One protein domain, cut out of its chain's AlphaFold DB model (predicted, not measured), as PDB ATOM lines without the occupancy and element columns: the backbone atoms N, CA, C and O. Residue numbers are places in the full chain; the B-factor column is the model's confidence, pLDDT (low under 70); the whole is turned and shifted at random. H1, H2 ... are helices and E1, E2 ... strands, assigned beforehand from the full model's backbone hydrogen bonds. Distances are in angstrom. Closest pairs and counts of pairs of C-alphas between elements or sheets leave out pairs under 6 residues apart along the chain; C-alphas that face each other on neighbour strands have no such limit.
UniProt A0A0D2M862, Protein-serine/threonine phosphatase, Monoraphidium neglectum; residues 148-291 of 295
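Overview. This is residues 148 to 291 of the 295 residues of the protein "Protein-serine/threonine phosphatase" of Monoraphidium neglectum (UniProt A0A0D2M862). In a model with little regular structure, H1 and H2 pack on a core helix, H4, whose first end meets H3; the small parallel sheet of E1 and E2 lies toward one end of the long axis. Named elements, in order H1 H2 E1 H3 E2 H4, hold 55 of 144 printed residues, mostly helix; the whole is compact, radius of gyration of the C-alphas 15.6 A, spanning 47 by 33 by 25 A. Residues 222 to 227 stick out.

Along the chain. Strands E1, residues 237 to 239, and E2, 265 to 267, each span 6.5 A. Helices are H3, 246 to 256, 15.5 A; H4, 278 to 290, 18.0 A, ending at C-alpha 290 (-6.050, 3.055, 92.307); H1, 178 to 189, 16.5 A, beginning at C-alpha 178 (-16.481, 2.086, 91.606); and H2, 196 to 208, 17.6 A.

Arrangement. E1 and E2 are parallel, with N 239 and O 266 2.8 A apart, within hydrogen-bond range. E1, H3 and E2 form a strand-helix-strand unit, two parallel neighbours with a helix between, its crossover right-handed. H4 touches H3 only at their ends, with residues 278 to 281 alone; the closest C-alphas, Tyr 246 and Val 281, are 5.2 A apart. H4 touches H1 at a shallow tilt of 4 degrees, opposite ways; closest C-alphas, Phe 188 and Glu 280, 6.0 A. H4 touches H2 at a steep tilt of 56 degrees; closest C-alphas, Ala 206 and Ala 290, 4.7 A. In H1, H2, H3 and H4 every O i to N i+4 pair is within hydrogen-bond range.

Size, cuts and confidence. The C-alphas farthest apart, Gly 160 and Asp 232, are 50.1 A apart. The printed part has no cut; the link H2 to E1 is long. Residues 169 to 173 and 210 to 217 have pLDDT under 70.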
ATOM      1  N   ASP A 148       5.397  15.819  98.019       82.62
ATOM      2  CA  ASP A 148       5.797  16.163  99.388       82.62
ATOM      3  C   ASP A 148       5.357  17.587  99.765       82.62
ATOM      4  O   ASP A 148       5.421  17.990 100.922       82.62
ATOM      5  N   THR A 149       4.908  18.359  98.773       87.00
ATOM      6  CA  THR A 149       4.469  19.755  98.919       87.00
ATOM      7  C   THR A 149       2.955  19.926  98.801       87.00
ATOM      8  O   THR A 149       2.439  21.019  99.032       87.00
ATOM      9  N   ILE A 150       2.228  18.864  98.432       86.75
ATOM     10  CA  ILE A 150       0.771  18.885  98.295       86.75
ATOM     11  C   ILE A 150       0.127  18.537  99.637       86.75
ATOM     12  O   ILE A 150       0.182  17.397 100.087       86.75
ATOM     13  N   ASP A 151      -0.569  19.507 100.227       86.12
ATOM     14  CA  ASP A 151      -1.464  19.277 101.360       86.12
ATOM     15  C   ASP A 151      -2.896  19.056 100.854       86.12
ATOM     16  O   ASP A 151      -3.646  20.007 100.609       86.12
ATOM     17  N   LEU A 152      -3.274  17.785 100.687       83.38
ATOM     18  CA  LEU A 152      -4.631  17.412 100.292       83.38
ATOM     19  C   LEU A 152      -5.670  17.903 101.294       83.38
ATOM     20  O   LEU A 152      -6.713  18.374 100.854       83.38
ATOM     21  N   ALA A 153      -5.407  17.826 102.602       82.00
ATOM     22  CA  ALA A 153      -6.387  18.160 103.632       82.00
ATOM     23  C   ALA A 153      -6.853  19.615 103.499       82.00
ATOM     24  O   ALA A 153      -8.057  19.864 103.554       82.00
ATOM     25  N   SER A 154      -5.931  20.530 103.181       87.06
ATOM     26  CA  SER A 154      -6.210  21.958 102.962       87.06
ATOM     27  C   SER A 154      -7.100  22.286 101.751       87.06
ATOM     28  O   SER A 154      -7.618  23.397 101.644       87.06
ATOM     29  N   MET A 155      -7.284  21.356 100.806       90.50
ATOM     30  CA  MET A 155      -8.025  21.621  99.571       90.50
ATOM     31  C   MET A 155      -9.535  21.468  99.764       90.50
ATOM     32  O   MET A 155     -10.083  20.423  99.428       90.50
ATOM     33  N   GLU A 156     -10.233  22.477 100.266       89.94
ATOM     34  CA  GLU A 156     -11.692  22.415 100.446       89.94
ATOM     35  C   GLU A 156     -12.451  22.188  99.123       89.94
ATOM     36  O   GLU A 156     -12.033  22.660  98.063       89.94
ATOM     37  N   VAL A 157     -13.560  21.438  99.181       91.19
ATOM     38  CA  VAL A 157     -14.483  21.241  98.048       91.19
ATOM     39  C   VAL A 157     -15.692  22.138  98.255       91.19
ATOM     40  O   VAL A 157     -16.475  21.908  99.176       91.19
ATOM     41  N   GLU A 158     -15.881  23.123  97.383       92.81
ATOM     42  CA  GLU A 158     -16.900  24.152  97.577       92.81
ATOM     43  C   GLU A 158     -18.328  23.570  97.515       92.81
ATOM     44  O   GLU A 158     -18.616  22.652  96.740       92.81
ATOM     45  N   ASP A 159     -19.274  24.136  98.274       91.44
ATOM     46  CA  ASP A 159     -20.689  23.704  98.293       91.44
ATOM     47  C   ASP A 159     -21.368  23.787  96.910       91.44
ATOM     48  O   ASP A 159     -22.321  23.064  96.590       91.44
ATOM     49  N   GLY A 160     -20.857  24.677  96.056       94.31
ATOM     50  CA  GLY A 160     -21.307  24.854  94.681       94.31
ATOM     51  C   GLY A 160     -20.917  23.709  93.742       94.31
ATOM     52  O   GLY A 160     -21.567  23.548  92.710       94.31
ATOM     53  N   TYR A 161     -19.909  22.899  94.083       95.00
ATOM     54  CA  TYR A 161     -19.449  21.803  93.235       95.00
ATOM     55  C   TYR A 161     -20.513  20.698  93.135       95.00
ATOM     56  O   TYR A 161     -20.917  20.108  94.143       95.00
ATOM     57  N   LYS A 162     -20.961  20.441  91.897       94.19
ATOM     58  CA  LYS A 162     -22.035  19.492  91.546       94.19
ATOM     59  C   LYS A 162     -21.547  18.169  90.957       94.19
ATOM     60  O   LYS A 162     -22.376  17.302  90.703       94.19
ATOM     61  N   GLY A 163     -20.243  18.028  90.726       95.00
ATOM     62  CA  GLY A 163     -19.664  16.784  90.227       95.00
ATOM     63  C   GLY A 163     -19.592  15.695  91.308       95.00
ATOM     64  O   GLY A 163     -19.989  15.915  92.459       95.00
ATOM     65  N   PRO A 164     -19.050  14.516  90.966       95.50
ATOM     66  CA  PRO A 164     -18.927  13.397  91.886       95.50
ATOM     67  C   PRO A 164     -17.996  13.752  93.042       95.50
ATOM     68  O   PRO A 164     -16.966  14.408  92.853       95.50
ATOM     69  N   ARG A 165     -18.365  13.296  94.242       92.81
ATOM     70  CA  ARG A 165     -17.587  13.451  95.473       92.81
ATOM     71  C   ARG A 165     -17.114  12.083  95.939       92.81
ATOM     72  O   ARG A 165     -17.903  11.141  95.972       92.81
ATOM     73  N   MET A 166     -15.837  11.981  96.284       89.25
ATOM     74  CA  MET A 166     -15.326  10.782  96.941       89.25
ATOM     75  C   MET A 166     -15.792  10.746  98.402       89.25
ATOM     76  O   MET A 166     -16.014  11.794  99.010       89.25
ATOM     77  N   GLN A 167     -15.929   9.543  98.958       80.94
ATOM     78  CA  GLN A 167     -16.256   9.346 100.371       80.94
ATOM     79  C   GLN A 167     -14.978   9.384 101.209       80.94
ATOM     80  O   GLN A 167     -13.968   8.805 100.806       80.94
ATOM     81  N   GLU A 168     -15.027  10.082 102.341       77.56
ATOM     82  CA  GLU A 168     -13.922  10.112 103.300       77.56
ATOM     83  C   GLU A 168     -13.734   8.731 103.924       77.56
ATOM     84  O   GLU A 168     -14.705   8.036 104.225       77.56
ATOM     85  N   ASP A 169     -12.480   8.335 104.113       69.25
ATOM     86  CA  ASP A 169     -12.122   7.040 104.694       69.25
ATOM     87  C   ASP A 169     -12.073   7.037 106.232       69.25
ATOM     88  O   ASP A 169     -11.869   5.992 106.842       69.25
ATOM     89  N   GLY A 170     -12.285   8.194 106.868       65.25
ATOM     90  CA  GLY A 170     -12.193   8.365 108.321       65.25
ATOM     91  C   GLY A 170     -10.768   8.576 108.854       65.25
ATOM     92  O   GLY A 170     -10.618   8.877 110.036       65.25
ATOM     93  N   GLU A 171      -9.743   8.498 108.001       62.00
ATOM     94  CA  GLU A 171      -8.323   8.729 108.321       62.00
ATOM     95  C   GLU A 171      -7.775  10.014 107.667       62.00
ATOM     96  O   GLU A 171      -6.578  10.297 107.705       62.00
ATOM     97  N   GLY A 172      -8.664  10.831 107.092       59.28
ATOM     98  CA  GLY A 172      -8.323  12.084 106.415       59.28
ATOM     99  C   GLY A 172      -8.016  11.930 104.922       59.28
ATOM    100  O   GLY A 172      -7.656  12.920 104.282       59.28
ATOM    101  N   GLY A 173      -8.183  10.727 104.363       65.06
ATOM    102  CA  GLY A 173      -8.116  10.433 102.934       65.06
ATOM    103  C   GLY A 173      -9.496  10.173 102.317       65.06
ATOM    104  O   GLY A 173     -10.543  10.361 102.940       65.06
ATOM    105  N   TYR A 174      -9.503   9.751 101.051       75.88
ATOM    106  CA  TYR A 174     -10.720   9.372 100.333       75.88
ATOM    107  C   TYR A 174     -10.589   7.996  99.704       75.88
ATOM    108  O   TYR A 174      -9.564   7.659  99.110       75.88
ATOM    109  N   VAL A 175     -11.688   7.247  99.712       81.12
ATOM    110  CA  VAL A 175     -11.771   5.980  98.988       81.12
ATOM    111  C   VAL A 175     -12.199   6.231  97.545       81.12
ATOM    112  O   VAL A 175     -13.277   6.764  97.270       81.12
ATOM    113  N   ILE A 176     -11.375   5.779  96.599       89.31
ATOM    114  CA  ILE A 176     -11.745   5.717  95.182       89.31
ATOM    115  C   ILE A 176     -12.653   4.499  94.985       89.31
ATOM    116  O   ILE A 176     -12.178   3.365  94.897       89.31
ATOM    117  N   THR A 177     -13.965   4.729  94.946       90.88
ATOM    118  CA  THR A 177     -14.986   3.685  94.767       90.88
ATOM    119  C   THR A 177     -15.353   3.494  93.298       90.88
ATOM    120  O   THR A 177     -15.165   4.390  92.476       90.88
ATOM    121  N   ARG A 178     -15.938   2.337  92.954       92.88
ATOM    122  CA  ARG A 178     -16.481   2.086  91.606       92.88
ATOM    123  C   ARG A 178     -17.461   3.184  91.178       92.88
ATOM    124  O   ARG A 178     -17.344   3.685  90.066       92.88
ATOM    125  N   ASP A 179     -18.379   3.560  92.062       94.00
ATOM    126  CA  ASP A 179     -19.421   4.549  91.771       94.00
ATOM    127  C   ASP A 179     -18.829   5.927  91.486       94.00
ATOM    128  O   ASP A 179     -19.267   6.604  90.557       94.00
ATOM    129  N   PHE A 180     -17.782   6.320  92.222       95.62
ATOM    130  CA  PHE A 180     -17.062   7.553  91.931       95.62
ATOM    131  C   PHE A 180     -16.418   7.510  90.541       95.62
ATOM    132  O   PHE A 180     -16.559   8.467  89.785       95.62
ATOM    133  N   VAL A 181     -15.726   6.415  90.190       96.75
ATOM    134  CA  VAL A 181     -15.053   6.305  88.884       96.75
ATOM    135  C   VAL A 181     -16.065   6.358  87.741       96.75
ATOM    136  O   VAL A 181     -15.846   7.088  86.778       96.75
ATOM    137  N   VAL A 182     -17.198   5.662  87.865       97.56
ATOM    138  CA  VAL A 182     -18.272   5.701  86.857       97.56
ATOM    139  C   VAL A 182     -18.870   7.107  86.737       97.56
ATOM    140  O   VAL A 182     -18.980   7.628  85.631       97.56
ATOM    141  N   ALA A 183     -19.175   7.775  87.852       97.94
ATOM    142  CA  ALA A 183     -19.706   9.137  87.818       97.94
ATOM    143  C   ALA A 183     -18.689  10.158  87.270       97.94
ATOM    144  O   ALA A 183     -19.058  11.080  86.546       97.94
ATOM    145  N   MET A 184     -17.396   9.987  87.563       98.12
ATOM    146  CA  MET A 184     -16.318  10.774  86.956       98.12
ATOM    147  C   MET A 184     -16.270  10.567  85.442       98.12
ATOM    148  O   MET A 184     -16.134  11.538  84.698       98.12
ATOM    149  N   MET A 185     -16.406   9.321  84.980       98.56
ATOM    150  CA  MET A 185     -16.427   9.030  83.552       98.56
ATOM    151  C   MET A 185     -17.592   9.743  82.845       98.56
ATOM    152  O   MET A 185     -17.407  10.267  81.742       98.56
ATOM    153  N   ASP A 186     -18.757   9.824  83.495       98.19
ATOM    154  CA  ASP A 186     -19.931  10.548  82.994       98.19
ATOM    155  C   ASP A 186     -19.734  12.071  82.951       98.19
ATOM    156  O   ASP A 186     -20.210  12.721  82.013       98.19
ATOM    157  N   GLU A 187     -19.020  12.656  83.919       98.19
ATOM    158  CA  GLU A 187     -18.623  14.071  83.877       98.19
ATOM    159  C   GLU A 187     -17.704  14.350  82.688       98.19
ATOM    160  O   GLU A 187     -17.983  15.240  81.882       98.19
ATOM    161  N   PHE A 188     -16.653  13.545  82.524       98.44
ATOM    162  CA  PHE A 188     -15.719  13.669  81.406       98.44
ATOM    163  C   PHE A 188     -16.413  13.469  80.053       98.44
ATOM    164  O   PHE A 188     -16.143  14.207  79.105       98.44
ATOM    165  N   LYS A 189     -17.382  12.546  79.958       98.06
ATOM    166  CA  LYS A 189     -18.199  12.343  78.746       98.06
ATOM    167  C   LYS A 189     -19.016  13.591  78.391       98.06
ATOM    168  O   LYS A 189     -19.295  13.835  77.220       98.06
ATOM    169  N   GLN A 190     -19.378  14.389  79.394       97.88
ATOM    170  CA  GLN A 190     -20.065  15.677  79.255       97.88
ATOM    171  C   GLN A 190     -19.098  16.872  79.187       97.88
ATOM    172  O   GLN A 190     -19.548  18.015  79.254       97.88
ATOM    173  N   GLN A 191     -17.788  16.626  79.047       97.38
ATOM    174  CA  GLN A 191     -16.726  17.643  79.029       97.38
ATOM    175  C   GLN A 191     -16.704  18.518  80.292       97.38
ATOM    176  O   GLN A 191     -16.332  19.692  80.258       97.38
ATOM    177  N   ARG A 192     -17.125  17.949  81.423       97.19
ATOM    178  CA  ARG A 192     -17.028  18.566  82.744       97.19
ATOM    179  C   ARG A 192     -15.823  18.002  83.482       97.19
ATOM    180  O   ARG A 192     -15.409  16.872  83.252       97.19
ATOM    181  N   LEU A 193     -15.253  18.810  84.366       94.62
ATOM    182  CA  LEU A 193     -14.070  18.447  85.139       94.62
ATOM    183  C   LEU A 193     -14.466  17.964  86.533       94.62
ATOM    184  O   LEU A 193     -15.414  18.473  87.133       94.62
ATOM    185  N   ILE A 194     -13.673  17.050  87.085       96.50
ATOM    186  CA  ILE A 194     -13.714  16.756  88.517       96.50
ATOM    187  C   ILE A 194     -12.969  17.823  89.315       96.50
ATOM    188  O   ILE A 194     -12.067  18.499  88.818       96.50
ATOM    189  N   HIS A 195     -13.326  17.951  90.589       96.38
ATOM    190  CA  HIS A 195     -12.641  18.864  91.493       96.38
ATOM    191  C   HIS A 195     -11.153  18.492  91.670       96.38
ATOM    192  O   HIS A 195     -10.801  17.316  91.799       96.38
ATOM    193  N   ARG A 196     -10.271  19.501  91.756       94.19
ATOM    194  CA  ARG A 196      -8.808  19.319  91.857       94.19
ATOM    195  C   ARG A 196      -8.370  18.445  93.037       94.19
ATOM    196  O   ARG A 196      -7.418  17.690  92.898       94.19
ATOM    197  N   ARG A 197      -9.084  18.508  94.172       91.88
ATOM    198  CA  ARG A 197      -8.822  17.663  95.355       91.88
ATOM    199  C   ARG A 197      -8.881  16.179  94.983       91.88
ATOM    200  O   ARG A 197      -7.981  15.425  95.327       91.88
ATOM    201  N   PHE A 198      -9.902  15.779  94.223       93.50
ATOM    202  CA  PHE A 198     -10.085  14.392  93.789       93.50
ATOM    203  C   PHE A 198      -9.080  13.994  92.708       93.50
ATOM    204  O   PHE A 198      -8.600  12.867  92.709       93.50
ATOM    205  N   ALA A 199      -8.699  14.924  91.829       94.62
ATOM    206  CA  ALA A 199      -7.615  14.691  90.882       94.62
ATOM    207  C   ALA A 199      -6.282  14.409  91.609       94.62
ATOM    208  O   ALA A 199      -5.623  13.408  91.329       94.62
ATOM    209  N   PHE A 200      -5.908  15.230  92.596       91.38
ATOM    210  CA  PHE A 200      -4.707  14.982  93.399       91.38
ATOM    211  C   PHE A 200      -4.795  13.684  94.205       91.38
ATOM    212  O   PHE A 200      -3.807  12.956  94.247       91.38
ATOM    213  N   GLN A 201      -5.965  13.347  94.762       89.81
ATOM    214  CA  GLN A 201      -6.187  12.054  95.412       89.81
ATOM    215  C   GLN A 201      -5.874  10.887  94.461       89.81
ATOM    216  O   GLN A 201      -5.094  10.010  94.820       89.81
ATOM    217  N   ILE A 202      -6.427  10.892  93.238       92.19
ATOM    218  CA  ILE A 202      -6.181   9.835  92.238       92.19
ATOM    219  C   ILE A 202      -4.686   9.717  91.939       92.19
ATOM    220  O   ILE A 202      -4.150   8.612  91.947       92.19
ATOM    221  N   LEU A 203      -4.009  10.842  91.687       91.12
ATOM    222  CA  LEU A 203      -2.587  10.849  91.347       91.12
ATOM    223  C   LEU A 203      -1.723  10.319  92.491       91.12
ATOM    224  O   LEU A 203      -0.897   9.435  92.267       91.12
ATOM    225  N   LEU A 204      -1.906  10.844  93.703       86.56
ATOM    226  CA  LEU A 204      -1.107  10.473  94.869       86.56
ATOM    227  C   LEU A 204      -1.339   9.013  95.254       86.56
ATOM    228  O   LEU A 204      -0.375   8.288  95.481       86.56
ATOM    229  N   GLN A 205      -2.589   8.550  95.227       86.44
ATOM    230  CA  GLN A 205      -2.903   7.154  95.500       86.44
ATOM    231  C   GLN A 205      -2.309   6.242  94.419       86.44
ATOM    232  O   GLN A 205      -1.504   5.376  94.742       86.44
ATOM    233  N   ALA A 206      -2.602   6.477  93.133       86.62
ATOM    234  CA  ALA A 206      -2.127   5.632  92.028       86.62
ATOM    235  C   ALA A 206      -0.595   5.547  91.922       86.62
ATOM    236  O   ALA A 206      -0.066   4.512  91.508       86.62
ATOM    237  N   SER A 207       0.114   6.629  92.252       80.81
ATOM    238  CA  SER A 207       1.574   6.695  92.131       80.81
ATOM    239  C   SER A 207       2.310   6.240  93.391       80.81
ATOM    240  O   SER A 207       3.284   5.501  93.268       80.81
ATOM    241  N   LEU A 208       1.857   6.645  94.582       74.12
ATOM    242  CA  LEU A 208       2.607   6.489  95.833       74.12
ATOM    243  C   LEU A 208       2.009   5.476  96.810       74.12
ATOM    244  O   LEU A 208       2.617   5.243  97.848       74.12
ATOM    245  N   GLY A 209       0.825   4.919  96.544       71.69
ATOM    246  CA  GLY A 209       0.161   4.066  97.535       71.69
ATOM    247  C   GLY A 209      -0.447   4.831  98.712       71.69
ATOM    248  O   GLY A 209      -1.053   4.217  99.585       71.69
ATOM    249  N   LEU A 210      -0.329   6.162  98.749       64.00
ATOM    250  CA  LEU A 210      -0.857   6.979  99.842       64.00
ATOM    251  C   LEU A 210      -2.382   6.883  99.902       64.00
ATOM    252  O   LEU A 210      -3.044   6.909  98.865       64.00
ATOM    253  N   PHE A 211      -2.930   6.788 101.118       59.25
ATOM    254  CA  PHE A 211      -4.374   6.659 101.373       59.25
ATOM    255  C   PHE A 211      -5.014   5.414 100.718       59.25
ATOM    256  O   PHE A 211      -6.234   5.310 100.600       59.25
ATOM    257  N   SER A 212      -4.193   4.457 100.265       57.38
ATOM    258  CA  SER A 212      -4.668   3.180  99.745       57.38
ATOM    259  C   SER A 212      -5.032   2.258 100.902       57.38
ATOM    260  O   SER A 212      -4.167   1.769 101.620       57.38
ATOM    261  N   HIS A 213      -6.314   1.923 100.996       57.78
ATOM    262  CA  HIS A 213      -6.812   0.840 101.855       57.78
ATOM    263  C   HIS A 213      -6.672  -0.542 101.197       57.78
ATOM    264  O   HIS A 213      -7.290  -1.512 101.629       57.78
ATOM    265  N   THR A 214      -5.904  -0.644 100.105       55.25
ATOM    266  CA  THR A 214      -5.705  -1.899  99.367       55.25
ATOM    267  C   THR A 214      -4.331  -2.489  99.629       55.25
ATOM    268  O   THR A 214      -3.327  -1.786  99.587       55.25
ATOM    269  N   ALA A 215      -4.271  -3.813  99.791       47.12
ATOM    270  CA  ALA A 215      -3.027  -4.580  99.894       47.12
ATOM    271  C   ALA A 215      -2.269  -4.715  98.551       47.12
ATOM    272  O   ALA A 215      -1.433  -5.605  98.395       47.12
ATOM    273  N   ARG A 216      -2.596  -3.892  97.542       56.59
ATOM    274  CA  ARG A 216      -2.036  -3.985  96.191       56.59
ATOM    275  C   ARG A 216      -0.932  -2.949  96.009       56.59
ATOM    276  O   ARG A 216      -1.190  -1.759  96.146       56.59
ATOM    277  N   ALA A 217       0.241  -3.411  95.581       59.38
ATOM    278  CA  ALA A 217       1.322  -2.536  95.149       59.38
ATOM    279  C   ALA A 217       0.872  -1.629  93.989       59.38
ATOM    280  O   ALA A 217       0.349  -2.099  92.964       59.38
ATOM    281  N   LEU A 218       1.059  -0.321  94.165       82.06
ATOM    282  CA  LEU A 218       0.792   0.702  93.152       82.06
ATOM    283  C   LEU A 218       2.089   1.099  92.434       82.06
ATOM    284  O   LEU A 218       3.120   0.459  92.618       82.06
ATOM    285  N   LEU A 219       2.032   2.068  91.516       87.00
ATOM    286  CA  LEU A 219       3.032   2.192  90.444       87.00
ATOM    287  C   LEU A 219       4.491   2.255  90.934       87.00
ATOM    288  O   LEU A 219       5.340   1.613  90.324       87.00
ATOM    289  N   ARG A 220       4.784   2.967  92.032       84.50
ATOM    290  CA  ARG A 220       6.148   3.089  92.584       84.50
ATOM    291  C   ARG A 220       6.689   1.802  93.214       84.50
ATOM    292  O   ARG A 220       7.900   1.631  93.291       84.50
ATOM    293  N   GLU A 221       5.809   0.926  93.681       84.88
ATOM    294  CA  GLU A 221       6.178  -0.319  94.364       84.88
ATOM    295  C   GLU A 221       6.315  -1.501  93.397       84.88
ATOM    296  O   GLU A 221       6.875  -2.538  93.754       84.88
ATOM    297  N   LEU A 222       5.797  -1.365  92.173       86.88
ATOM    298  CA  LEU A 222       5.851  -2.419  91.170       86.88
ATOM    299  C   LEU A 222       7.248  -2.516  90.530       86.88
ATOM    300  O   LEU A 222       7.875  -1.493  90.245       86.88
ATOM    301  N   PRO A 223       7.734  -3.738  90.243       92.25
ATOM    302  CA  PRO A 223       8.935  -3.926  89.438       92.25
ATOM    303  C   PRO A 223       8.720  -3.415  88.007       92.25
ATOM    304  O   PRO A 223       7.599  -3.377  87.502       92.25
ATOM    305  N   SER A 224       9.812  -3.083  87.311       93.62
ATOM    306  CA  SER A 224       9.751  -2.637  85.909       93.62
ATOM    307  C   SER A 224       9.206  -3.707  84.950       93.62
ATOM    308  O   SER A 224       8.703  -3.362  83.885       93.62
ATOM    309  N   LEU A 225       9.298  -4.989  85.324       94.94
ATOM    310  CA  LEU A 225       8.655  -6.116  84.650       94.94
ATOM    311  C   LEU A 225       7.603  -6.702  85.595       94.94
ATOM    312  O   LEU A 225       7.956  -7.202  86.660       94.94
ATOM    313  N   VAL A 226       6.331  -6.640  85.207       93.00
ATOM    314  CA  VAL A 226       5.217  -7.150  86.016       93.00
ATOM    315  C   VAL A 226       4.729  -8.473  85.438       93.00
ATOM    316  O   VAL A 226       4.164  -8.499  84.346       93.00
ATOM    317  N   ASP A 227       4.895  -9.555  86.194       94.69
ATOM    318  CA  ASP A 227       4.279 -10.845  85.889       94.69
ATOM    319  C   ASP A 227       2.795 -10.831  86.283       94.69
ATOM    320  O   ASP A 227       2.440 -10.548  87.430       94.69
ATOM    321  N   ILE A 228       1.911 -11.135  85.328       93.00
ATOM    322  CA  ILE A 228       0.460 -11.202  85.548       93.00
ATOM    323  C   ILE A 228       0.015 -12.659  85.378       93.00
ATOM    324  O   ILE A 228      -0.143 -13.109  84.242       93.00
ATOM    325  N   PRO A 229      -0.182 -13.418  86.472       92.94
ATOM    326  CA  PRO A 229      -0.721 -14.765  86.371       92.94
ATOM    327  C   PRO A 229      -2.189 -14.702  85.942       92.94
ATOM    328  O   PRO A 229      -2.990 -13.980  86.536       92.94
ATOM    329  N   VAL A 230      -2.540 -15.481  84.923       94.44
ATOM    330  CA  VAL A 230      -3.918 -15.679  84.462       94.44
ATOM    331  C   VAL A 230      -4.250 -17.149  84.686       94.44
ATOM    332  O   VAL A 230      -3.471 -18.015  84.292       94.44
ATOM    333  N   ALA A 231      -5.354 -17.424  85.381       91.44
ATOM    334  CA  ALA A 231      -5.813 -18.791  85.623       91.44
ATOM    335  C   ALA A 231      -6.192 -19.489  84.304       91.44
ATOM    336  O   ALA A 231      -6.503 -18.814  83.324       91.44
ATOM    337  N   ASP A 232      -6.210 -20.824  84.289       93.25
ATOM    338  CA  ASP A 232      -6.520 -21.617  83.086       93.25
ATOM    339  C   ASP A 232      -7.907 -21.301  82.493       93.25
ATOM    340  O   ASP A 232      -8.102 -21.381  81.281       93.25
ATOM    341  N   ASP A 233      -8.869 -20.935  83.342       93.75
ATOM    342  CA  ASP A 233     -10.223 -20.500  82.987       93.75
ATOM    343  C   ASP A 233     -10.404 -18.971  83.024       93.75
ATOM    344  O   ASP A 233     -11.506 -18.466  82.806       93.75
ATOM    345  N   GLY A 234      -9.328 -18.232  83.293       93.19
ATOM    346  CA  GLY A 234      -9.314 -16.778  83.345       93.19
ATOM    347  C   GLY A 234      -9.047 -16.132  81.988       93.19
ATOM    348  O   GLY A 234      -8.618 -16.760  81.020       93.19
ATOM    349  N   HIS A 235      -9.249 -14.818  81.928       96.62
ATOM    350  CA  HIS A 235      -8.907 -14.004  80.766       96.62
ATOM    351  C   HIS A 235      -8.264 -12.685  81.186       96.62
ATOM    352  O   HIS A 235      -8.336 -12.267  82.340       96.62
ATOM    353  N   ILE A 236      -7.650 -12.009  80.218       97.81
ATOM    354  CA  ILE A 236      -7.203 -10.623  80.337       97.81
ATOM    355  C   ILE A 236      -7.376  -9.922  78.996       97.81
ATOM    356  O   ILE A 236      -7.106 -10.502  77.944       97.81
ATOM    357  N   THR A 237      -7.825  -8.670  79.029       98.44
ATOM    358  CA  THR A 237      -7.932  -7.840  77.826       98.44
ATOM    359  C   THR A 237      -6.694  -6.968  77.686       98.44
ATOM    360  O   THR A 237      -6.361  -6.218  78.602       98.44
ATOM    361  N   VAL A 238      -6.019  -7.037  76.537       98.44
ATOM    362  CA  VAL A 238      -4.869  -6.178  76.225       98.44
ATOM    363  C   VAL A 238      -5.290  -5.121  75.209       98.44
ATOM    364  O   VAL A 238      -5.708  -5.447  74.101       98.44
ATOM    365  N   CYS A 239      -5.166  -3.854  75.589       98.44
ATOM    366  CA  CYS A 239      -5.408  -2.701  74.734       98.44
ATOM    367  C   CYS A 239      -4.071  -2.076  74.318       98.44
ATOM    368  O   CYS A 239      -3.156  -1.965  75.136       98.44
ATOM    369  N   GLY A 240      -3.966  -1.670  73.053       97.56
ATOM    370  CA  GLY A 240      -2.854  -0.853  72.565       97.56
ATOM    371  C   GLY A 240      -3.050   0.628  72.892       97.56
ATOM    372  O   GLY A 240      -3.738   0.976  73.854       97.56
ATOM    373  N   ASP A 241      -2.462   1.478  72.059       96.75
ATOM    374  CA  ASP A 241      -2.469   2.925  72.223       96.75
ATOM    375  C   ASP A 241      -3.887   3.511  72.240       96.75
ATOM    376  O   ASP A 241      -4.759   3.129  71.453       96.75
ATOM    377  N   VAL A 242      -4.094   4.497  73.113       96.81
ATOM    378  CA  VAL A 242      -5.356   5.245  73.220       96.81
ATOM    379  C   VAL A 242      -5.177   6.701  72.790       96.81
ATOM    380  O   VAL A 242      -6.142   7.309  72.335       96.81
ATOM    381  N   HIS A 243      -3.972   7.276  72.915       95.94
ATOM    382  CA  HIS A 243      -3.606   8.616  72.425       95.94
ATOM    383  C   HIS A 243      -4.655   9.692  72.742       95.94
ATOM    384  O   HIS A 243      -5.110  10.420  71.861       95.94
ATOM    385  N   GLY A 244      -5.133   9.762  73.988       97.56
ATOM    386  CA  GLY A 244      -6.114  10.761  74.415       97.56
ATOM    387  C   GLY A 244      -7.480  10.681  73.715       97.56
ATOM    388  O   GLY A 244      -8.215  11.673  73.701       97.56
ATOM    389  N   GLN A 245      -7.834   9.538  73.123       98.19
ATOM    390  CA  GLN A 245      -9.133   9.282  72.497       98.19
ATOM    391  C   GLN A 245     -10.157   8.791  73.531       98.19
ATOM    392  O   GLN A 245     -10.562   7.630  73.559       98.19
ATOM    393  N   TYR A 246     -10.590   9.694  74.414       98.56
ATOM    394  CA  TYR A 246     -11.430   9.344  75.565       98.56
ATOM    395  C   TYR A 246     -12.748   8.639  75.211       98.56
ATOM    396  O   TYR A 246     -13.133   7.674  75.866       98.56
ATOM    397  N   TYR A 247     -13.437   9.070  74.156       98.50
ATOM    398  CA  TYR A 247     -14.707   8.452  73.758       98.50
ATOM    399  C   TYR A 247     -14.517   7.037  73.195       98.50
ATOM    400  O   TYR A 247     -15.383   6.188  73.394       98.50
ATOM    401  N   ASP A 248     -13.373   6.761  72.568       98.38
ATOM    402  CA  ASP A 248     -13.031   5.416  72.108       98.38
ATOM    403  C   ASP A 248     -12.677   4.510  73.295       98.38
ATOM    404  O   ASP A 248     -13.102   3.357  73.329       98.38
ATOM    405  N   LEU A 249     -12.007   5.043  74.328       98.56
ATOM    406  CA  LEU A 249     -11.813   4.333  75.599       98.56
ATOM    407  C   LEU A 249     -13.153   3.949  76.247       98.56
ATOM    408  O   LEU A 249     -13.316   2.818  76.703       98.56
ATOM    409  N   LEU A 250     -14.129   4.864  76.266       98.56
ATOM    410  CA  LEU A 250     -15.474   4.554  76.757       98.56
ATOM    411  C   LEU A 250     -16.145   3.456  75.926       98.56
ATOM    412  O   LEU A 250     -16.762   2.561  76.496       98.56
ATOM    413  N   ASN A 251     -15.987   3.496  74.603       98.62
ATOM    414  CA  ASN A 251     -16.524   2.478  73.708       98.62
ATOM    415  C   ASN A 251     -15.883   1.096  73.947       98.62
ATOM    416  O   ASN A 251     -16.585   0.089  73.916       98.62
ATOM    417  N   ILE A 252     -14.581   1.025  74.263       98.56
ATOM    418  CA  ILE A 252     -13.927  -0.231  74.686       98.56
ATOM    419  C   ILE A 252     -14.638  -0.809  75.915       98.56
ATOM    420  O   ILE A 252     -14.999  -1.985  75.924       98.56
ATOM    421  N   PHE A 253     -14.879   0.016  76.936       98.50
ATOM    422  CA  PHE A 253     -15.553  -0.429  78.156       98.50
ATOM    423  C   PHE A 253     -17.027  -0.788  77.944       98.50
ATOM    424  O   PHE A 253     -17.536  -1.678  78.621       98.50
ATOM    425  N   GLU A 254     -17.718  -0.121  77.023       98.06
ATOM    426  CA  GLU A 254     -19.098  -0.450  76.661       98.06
ATOM    427  C   GLU A 254     -19.186  -1.815  75.966       98.06
ATOM    428  O   GLU A 254     -20.051  -2.623  76.299       98.06
ATOM    429  N   LEU A 255     -18.256  -2.103  75.050       98.31
ATOM    430  CA  LEU A 255     -18.237  -3.348  74.280       98.31
ATOM    431  C   LEU A 255     -17.708  -4.551  75.073       98.31
ATOM    432  O   LEU A 255     -18.180  -5.667  74.864       98.31
ATOM    433  N   ASN A 256     -16.728  -4.341  75.953       98.19
ATOM    434  CA  ASN A 256     -15.983  -5.415  76.624       98.19
ATOM    435  C   ASN A 256     -16.141  -5.407  78.160       98.19
ATOM    436  O   ASN A 256     -15.501  -6.173  78.878       98.19
ATOM    437  N   GLY A 257     -17.012  -4.545  78.684       98.19
ATOM    438  CA  GLY A 257     -17.280  -4.408  80.113       98.19
ATOM    439  C   GLY A 257     -16.239  -3.567  80.855       98.19
ATOM    440  O   GLY A 257     -15.089  -3.421  80.441       98.19
ATOM    441  N   LEU A 258     -16.643  -3.013  81.999       98.00
ATOM    442  CA  LEU A 258     -15.772  -2.187  82.841       98.00
ATOM    443  C   LEU A 258     -14.638  -3.010  83.481       98.00
ATOM    444  O   LEU A 258     -14.822  -4.208  83.719       98.00
ATOM    445  N   PRO A 259     -13.505  -2.371  83.836       96.50
ATOM    446  CA  PRO A 259     -12.444  -3.018  84.596       96.50
ATOM    447  C   PRO A 259     -12.929  -3.548  85.952       96.50
ATOM    448  O   PRO A 259     -13.525  -2.826  86.759       96.50
ATOM    449  N   ALA A 260     -12.635  -4.816  86.222       93.25
ATOM    450  CA  ALA A 260     -12.979  -5.499  87.465       93.25
ATOM    451  C   ALA A 260     -12.006  -6.670  87.728       93.25
ATOM    452  O   ALA A 260     -11.246  -7.026  86.828       93.25
ATOM    453  N   PRO A 261     -11.980  -7.272  88.936       89.81
ATOM    454  CA  PRO A 261     -11.137  -8.444  89.208       89.81
ATOM    455  C   PRO A 261     -11.389  -9.619  88.259       89.81
ATOM    456  O   PRO A 261     -10.449 -10.295  87.860       89.81
ATOM    457  N   ASP A 262     -12.647  -9.819  87.880       92.62
ATOM    458  CA  ASP A 262     -13.136 -10.814  86.925       92.62
ATOM    459  C   ASP A 262     -13.128 -10.313  85.469       92.62
ATOM    460  O   ASP A 262     -13.475 -11.056  84.559       92.62
ATOM    461  N   ASN A 263     -12.717  -9.063  85.230       96.31
ATOM    462  CA  ASN A 263     -12.532  -8.501  83.893       96.31
ATOM    463  C   ASN A 263     -11.284  -7.597  83.841       96.31
ATOM    464  O   ASN A 263     -11.406  -6.362  83.810       96.31
ATOM    465  N   PRO A 264     -10.073  -8.180  83.922       96.06
ATOM    466  CA  PRO A 264      -8.844  -7.408  84.015       96.06
ATOM    467  C   PRO A 264      -8.415  -6.842  82.654       96.06
ATOM    468  O   PRO A 264      -8.576  -7.469  81.604       96.06
ATOM    469  N   TYR A 265      -7.804  -5.657  82.702       97.75
ATOM    470  CA  TYR A 265      -7.261  -4.951  81.543       97.75
ATOM    471  C   TYR A 265      -5.769  -4.662  81.704       97.75
ATOM    472  O   TYR A 265      -5.301  -4.319  82.794       97.75
ATOM    473  N   LEU A 266      -5.055  -4.710  80.583       97.62
ATOM    474  CA  LEU A 266      -3.706  -4.192  80.400       97.62
ATOM    475  C   LEU A 266      -3.723  -3.185  79.246       97.62
ATOM    476  O   LEU A 266      -3.943  -3.567  78.104       97.62
ATOM    477  N   PHE A 267      -3.469  -1.910  79.534       97.94
ATOM    478  CA  PHE A 267      -3.263  -0.886  78.507       97.94
ATOM    479  C   PHE A 267      -1.759  -0.715  78.271       97.94
ATOM    480  O   PHE A 267      -1.021  -0.374  79.199       97.94
ATOM    481  N   ASN A 268      -1.300  -0.977  77.050       97.00
ATOM    482  CA  ASN A 268       0.115  -1.118  76.708       97.00
ATOM    483  C   ASN A 268       0.785   0.212  76.307       97.00
ATOM    484  O   ASN A 268       1.389   0.312  75.244       97.00
ATOM    485  N   GLY A 269       0.694   1.221  77.173       93.62
ATOM    486  CA  GLY A 269       1.308   2.534  76.946       93.62
ATOM    487  C   GLY A 269       0.468   3.484  76.087       93.62
ATOM    488  O   GLY A 269      -0.693   3.211  75.791       93.62
ATOM    489  N   ASP A 270       1.053   4.641  75.766       95.50
ATOM    490  CA  ASP A 270       0.495   5.664  74.871       95.50
ATOM    491  C   ASP A 270      -0.971   6.026  75.155       95.50
ATOM    492  O   ASP A 270      -1.865   5.992  74.308       95.50
ATOM    493  N   PHE A 271      -1.227   6.378  76.417       96.75
ATOM    494  CA  PHE A 271      -2.550   6.794  76.890       96.75
ATOM    495  C   PHE A 271      -2.880   8.245  76.518       96.75
ATOM    496  O   PHE A 271      -4.048   8.607  76.381       96.75
ATOM    497  N   VAL A 272      -1.853   9.087  76.418       96.69
ATOM    498  CA  VAL A 272      -1.931  10.547  76.262       96.69
ATOM    499  C   VAL A 272      -1.223  10.981  74.982       96.69
ATOM    500  O   VAL A 272      -0.687  10.146  74.266       96.69
ATOM    501  N   ASP A 273      -1.206  12.289  74.733       90.88
ATOM    502  CA  ASP A 273      -0.695  12.928  73.522       90.88
ATOM    503  C   ASP A 273      -1.565  12.664  72.287       90.88
ATOM    504  O   ASP A 273      -2.418  11.784  72.259       90.88
ATOM    505  N   ARG A 274      -1.393  13.515  71.266       89.88
ATOM    506  CA  ARG A 274      -2.181  13.569  70.016       89.88
ATOM    507  C   ARG A 274      -3.665  13.895  70.208       89.88
ATOM    508  O   ARG A 274      -4.106  14.945  69.731       89.88
ATOM    509  N   GLY A 275      -4.434  13.041  70.874       91.50
ATOM    510  CA  GLY A 275      -5.844  13.264  71.158       91.50
ATOM    511  C   GLY A 275      -6.058  14.336  72.219       91.50
ATOM    512  O   GLY A 275      -5.301  14.495  73.181       91.50
ATOM    513  N   SER A 276      -7.132  15.099  72.034       96.50
ATOM    514  CA  SER A 276      -7.428  16.284  72.842       96.50
ATOM    515  C   SER A 276      -8.135  15.986  74.168       96.50
ATOM    516  O   SER A 276      -8.473  16.932  74.869       96.50
ATOM    517  N   PHE A 277      -8.323  14.708  74.523       97.94
ATOM    518  CA  PHE A 277      -8.950  14.267  75.779       97.94
ATOM    519  C   PHE A 277      -7.996  13.405  76.628       97.94
ATOM    520  O   PHE A 277      -8.376  12.418  77.260       97.94
ATOM    521  N   SER A 278      -6.704  13.749  76.586       98.19
ATOM    522  CA  SER A 278      -5.639  13.033  77.301       98.19
ATOM    523  C   SER A 278      -5.828  13.047  78.821       98.19
ATOM    524  O   SER A 278      -5.519  12.059  79.483       98.19
ATOM    525  N   VAL A 279      -6.351  14.145  79.376       97.88
ATOM    526  CA  VAL A 279      -6.598  14.285  80.820       97.88
ATOM    527  C   VAL A 279      -7.675  13.290  81.256       97.88
ATOM    528  O   VAL A 279      -7.480  12.523  82.193       97.88
ATOM    529  N   GLU A 280      -8.782  13.233  80.534       98.50
ATOM    530  CA  GLU A 280      -9.906  12.349  80.810       98.50
ATOM    531  C   GLU A 280      -9.493  10.872  80.721       98.50
ATOM    532  O   GLU A 280      -9.833  10.081  81.608       98.50
ATOM    533  N   VAL A 281      -8.693  10.507  79.707       98.56
ATOM    534  CA  VAL A 281      -8.125   9.155  79.568       98.56
ATOM    535  C   VAL A 281      -7.252   8.800  80.768       98.56
ATOM    536  O   VAL A 281      -7.519   7.799  81.438       98.56
ATOM    537  N   ILE A 282      -6.224   9.603  81.067       98.06
ATOM    538  CA  ILE A 282      -5.246   9.225  82.093       98.06
ATOM    539  C   ILE A 282      -5.878   9.174  83.483       98.06
ATOM    540  O   ILE A 282      -5.616   8.236  84.235       98.06
ATOM    541  N   PHE A 283      -6.768  10.114  83.814       98.00
ATOM    542  CA  PHE A 283      -7.462  10.097  85.100       98.00
ATOM    543  C   PHE A 283      -8.410   8.907  85.225       98.00
ATOM    544  O   PHE A 283      -8.483   8.313  86.299       98.00
ATOM    545  N   THR A 284      -9.075   8.499  84.143       98.25
ATOM    546  CA  THR A 284      -9.920   7.297  84.144       98.25
ATOM    547  C   THR A 284      -9.098   6.035  84.396       98.25
ATOM    548  O   THR A 284      -9.434   5.254  85.287       98.25
ATOM    549  N   LEU A 285      -7.989   5.847  83.673       97.50
ATOM    550  CA  LEU A 285      -7.122   4.675  83.841       97.50
ATOM    551  C   LEU A 285      -6.486   4.624  85.239       97.50
ATOM    552  O   LEU A 285      -6.494   3.572  85.885       97.50
ATOM    553  N   LEU A 286      -5.982   5.757  85.742       95.81
ATOM    554  CA  LEU A 286      -5.400   5.835  87.083       95.81
ATOM    555  C   LEU A 286      -6.444   5.608  88.177       95.81
ATOM    556  O   LEU A 286      -6.147   4.921  89.152       95.81
ATOM    557  N   ALA A 287      -7.667   6.117  88.019       95.00
ATOM    558  CA  ALA A 287      -8.727   5.893  88.994       95.00
ATOM    559  C   ALA A 287      -9.142   4.416  89.056       95.00
ATOM    560  O   ALA A 287      -9.290   3.877  90.150       95.00
ATOM    561  N   TRP A 288      -9.244   3.722  87.914       94.50
ATOM    562  CA  TRP A 288      -9.458   2.269  87.895       94.50
ATOM    563  C   TRP A 288      -8.301   1.497  88.536       94.50
ATOM    564  O   TRP A 288      -8.539   0.543  89.277       94.50
ATOM    565  N   LYS A 289      -7.053   1.921  88.297       91.25
ATOM    566  CA  LYS A 289      -5.855   1.310  88.890       91.25
ATOM    567  C   LYS A 289      -5.798   1.484  90.410       91.25
ATOM    568  O   LYS A 289      -5.450   0.535  91.107       91.25
ATOM    569  N   ALA A 290      -6.118   2.681  90.897       88.19
ATOM    570  CA  ALA A 290      -6.050   3.055  92.307       88.19
ATOM    571  C   ALA A 290      -7.306   2.677  93.105       88.19
ATOM    572  O   ALA A 290      -7.303   2.797  94.329       88.19
ATOM    573  N   ARG A 291      -8.372   2.230  92.430       86.38
ATOM    574  CA  ARG A 291      -9.651   1.876  93.048       86.38
ATOM    575  C   ARG A 291      -9.470   0.899  94.210       86.38
ATOM    576  O   ARG A 291      -8.878  -0.176  94.055       86.38
TER     577      ARG A 291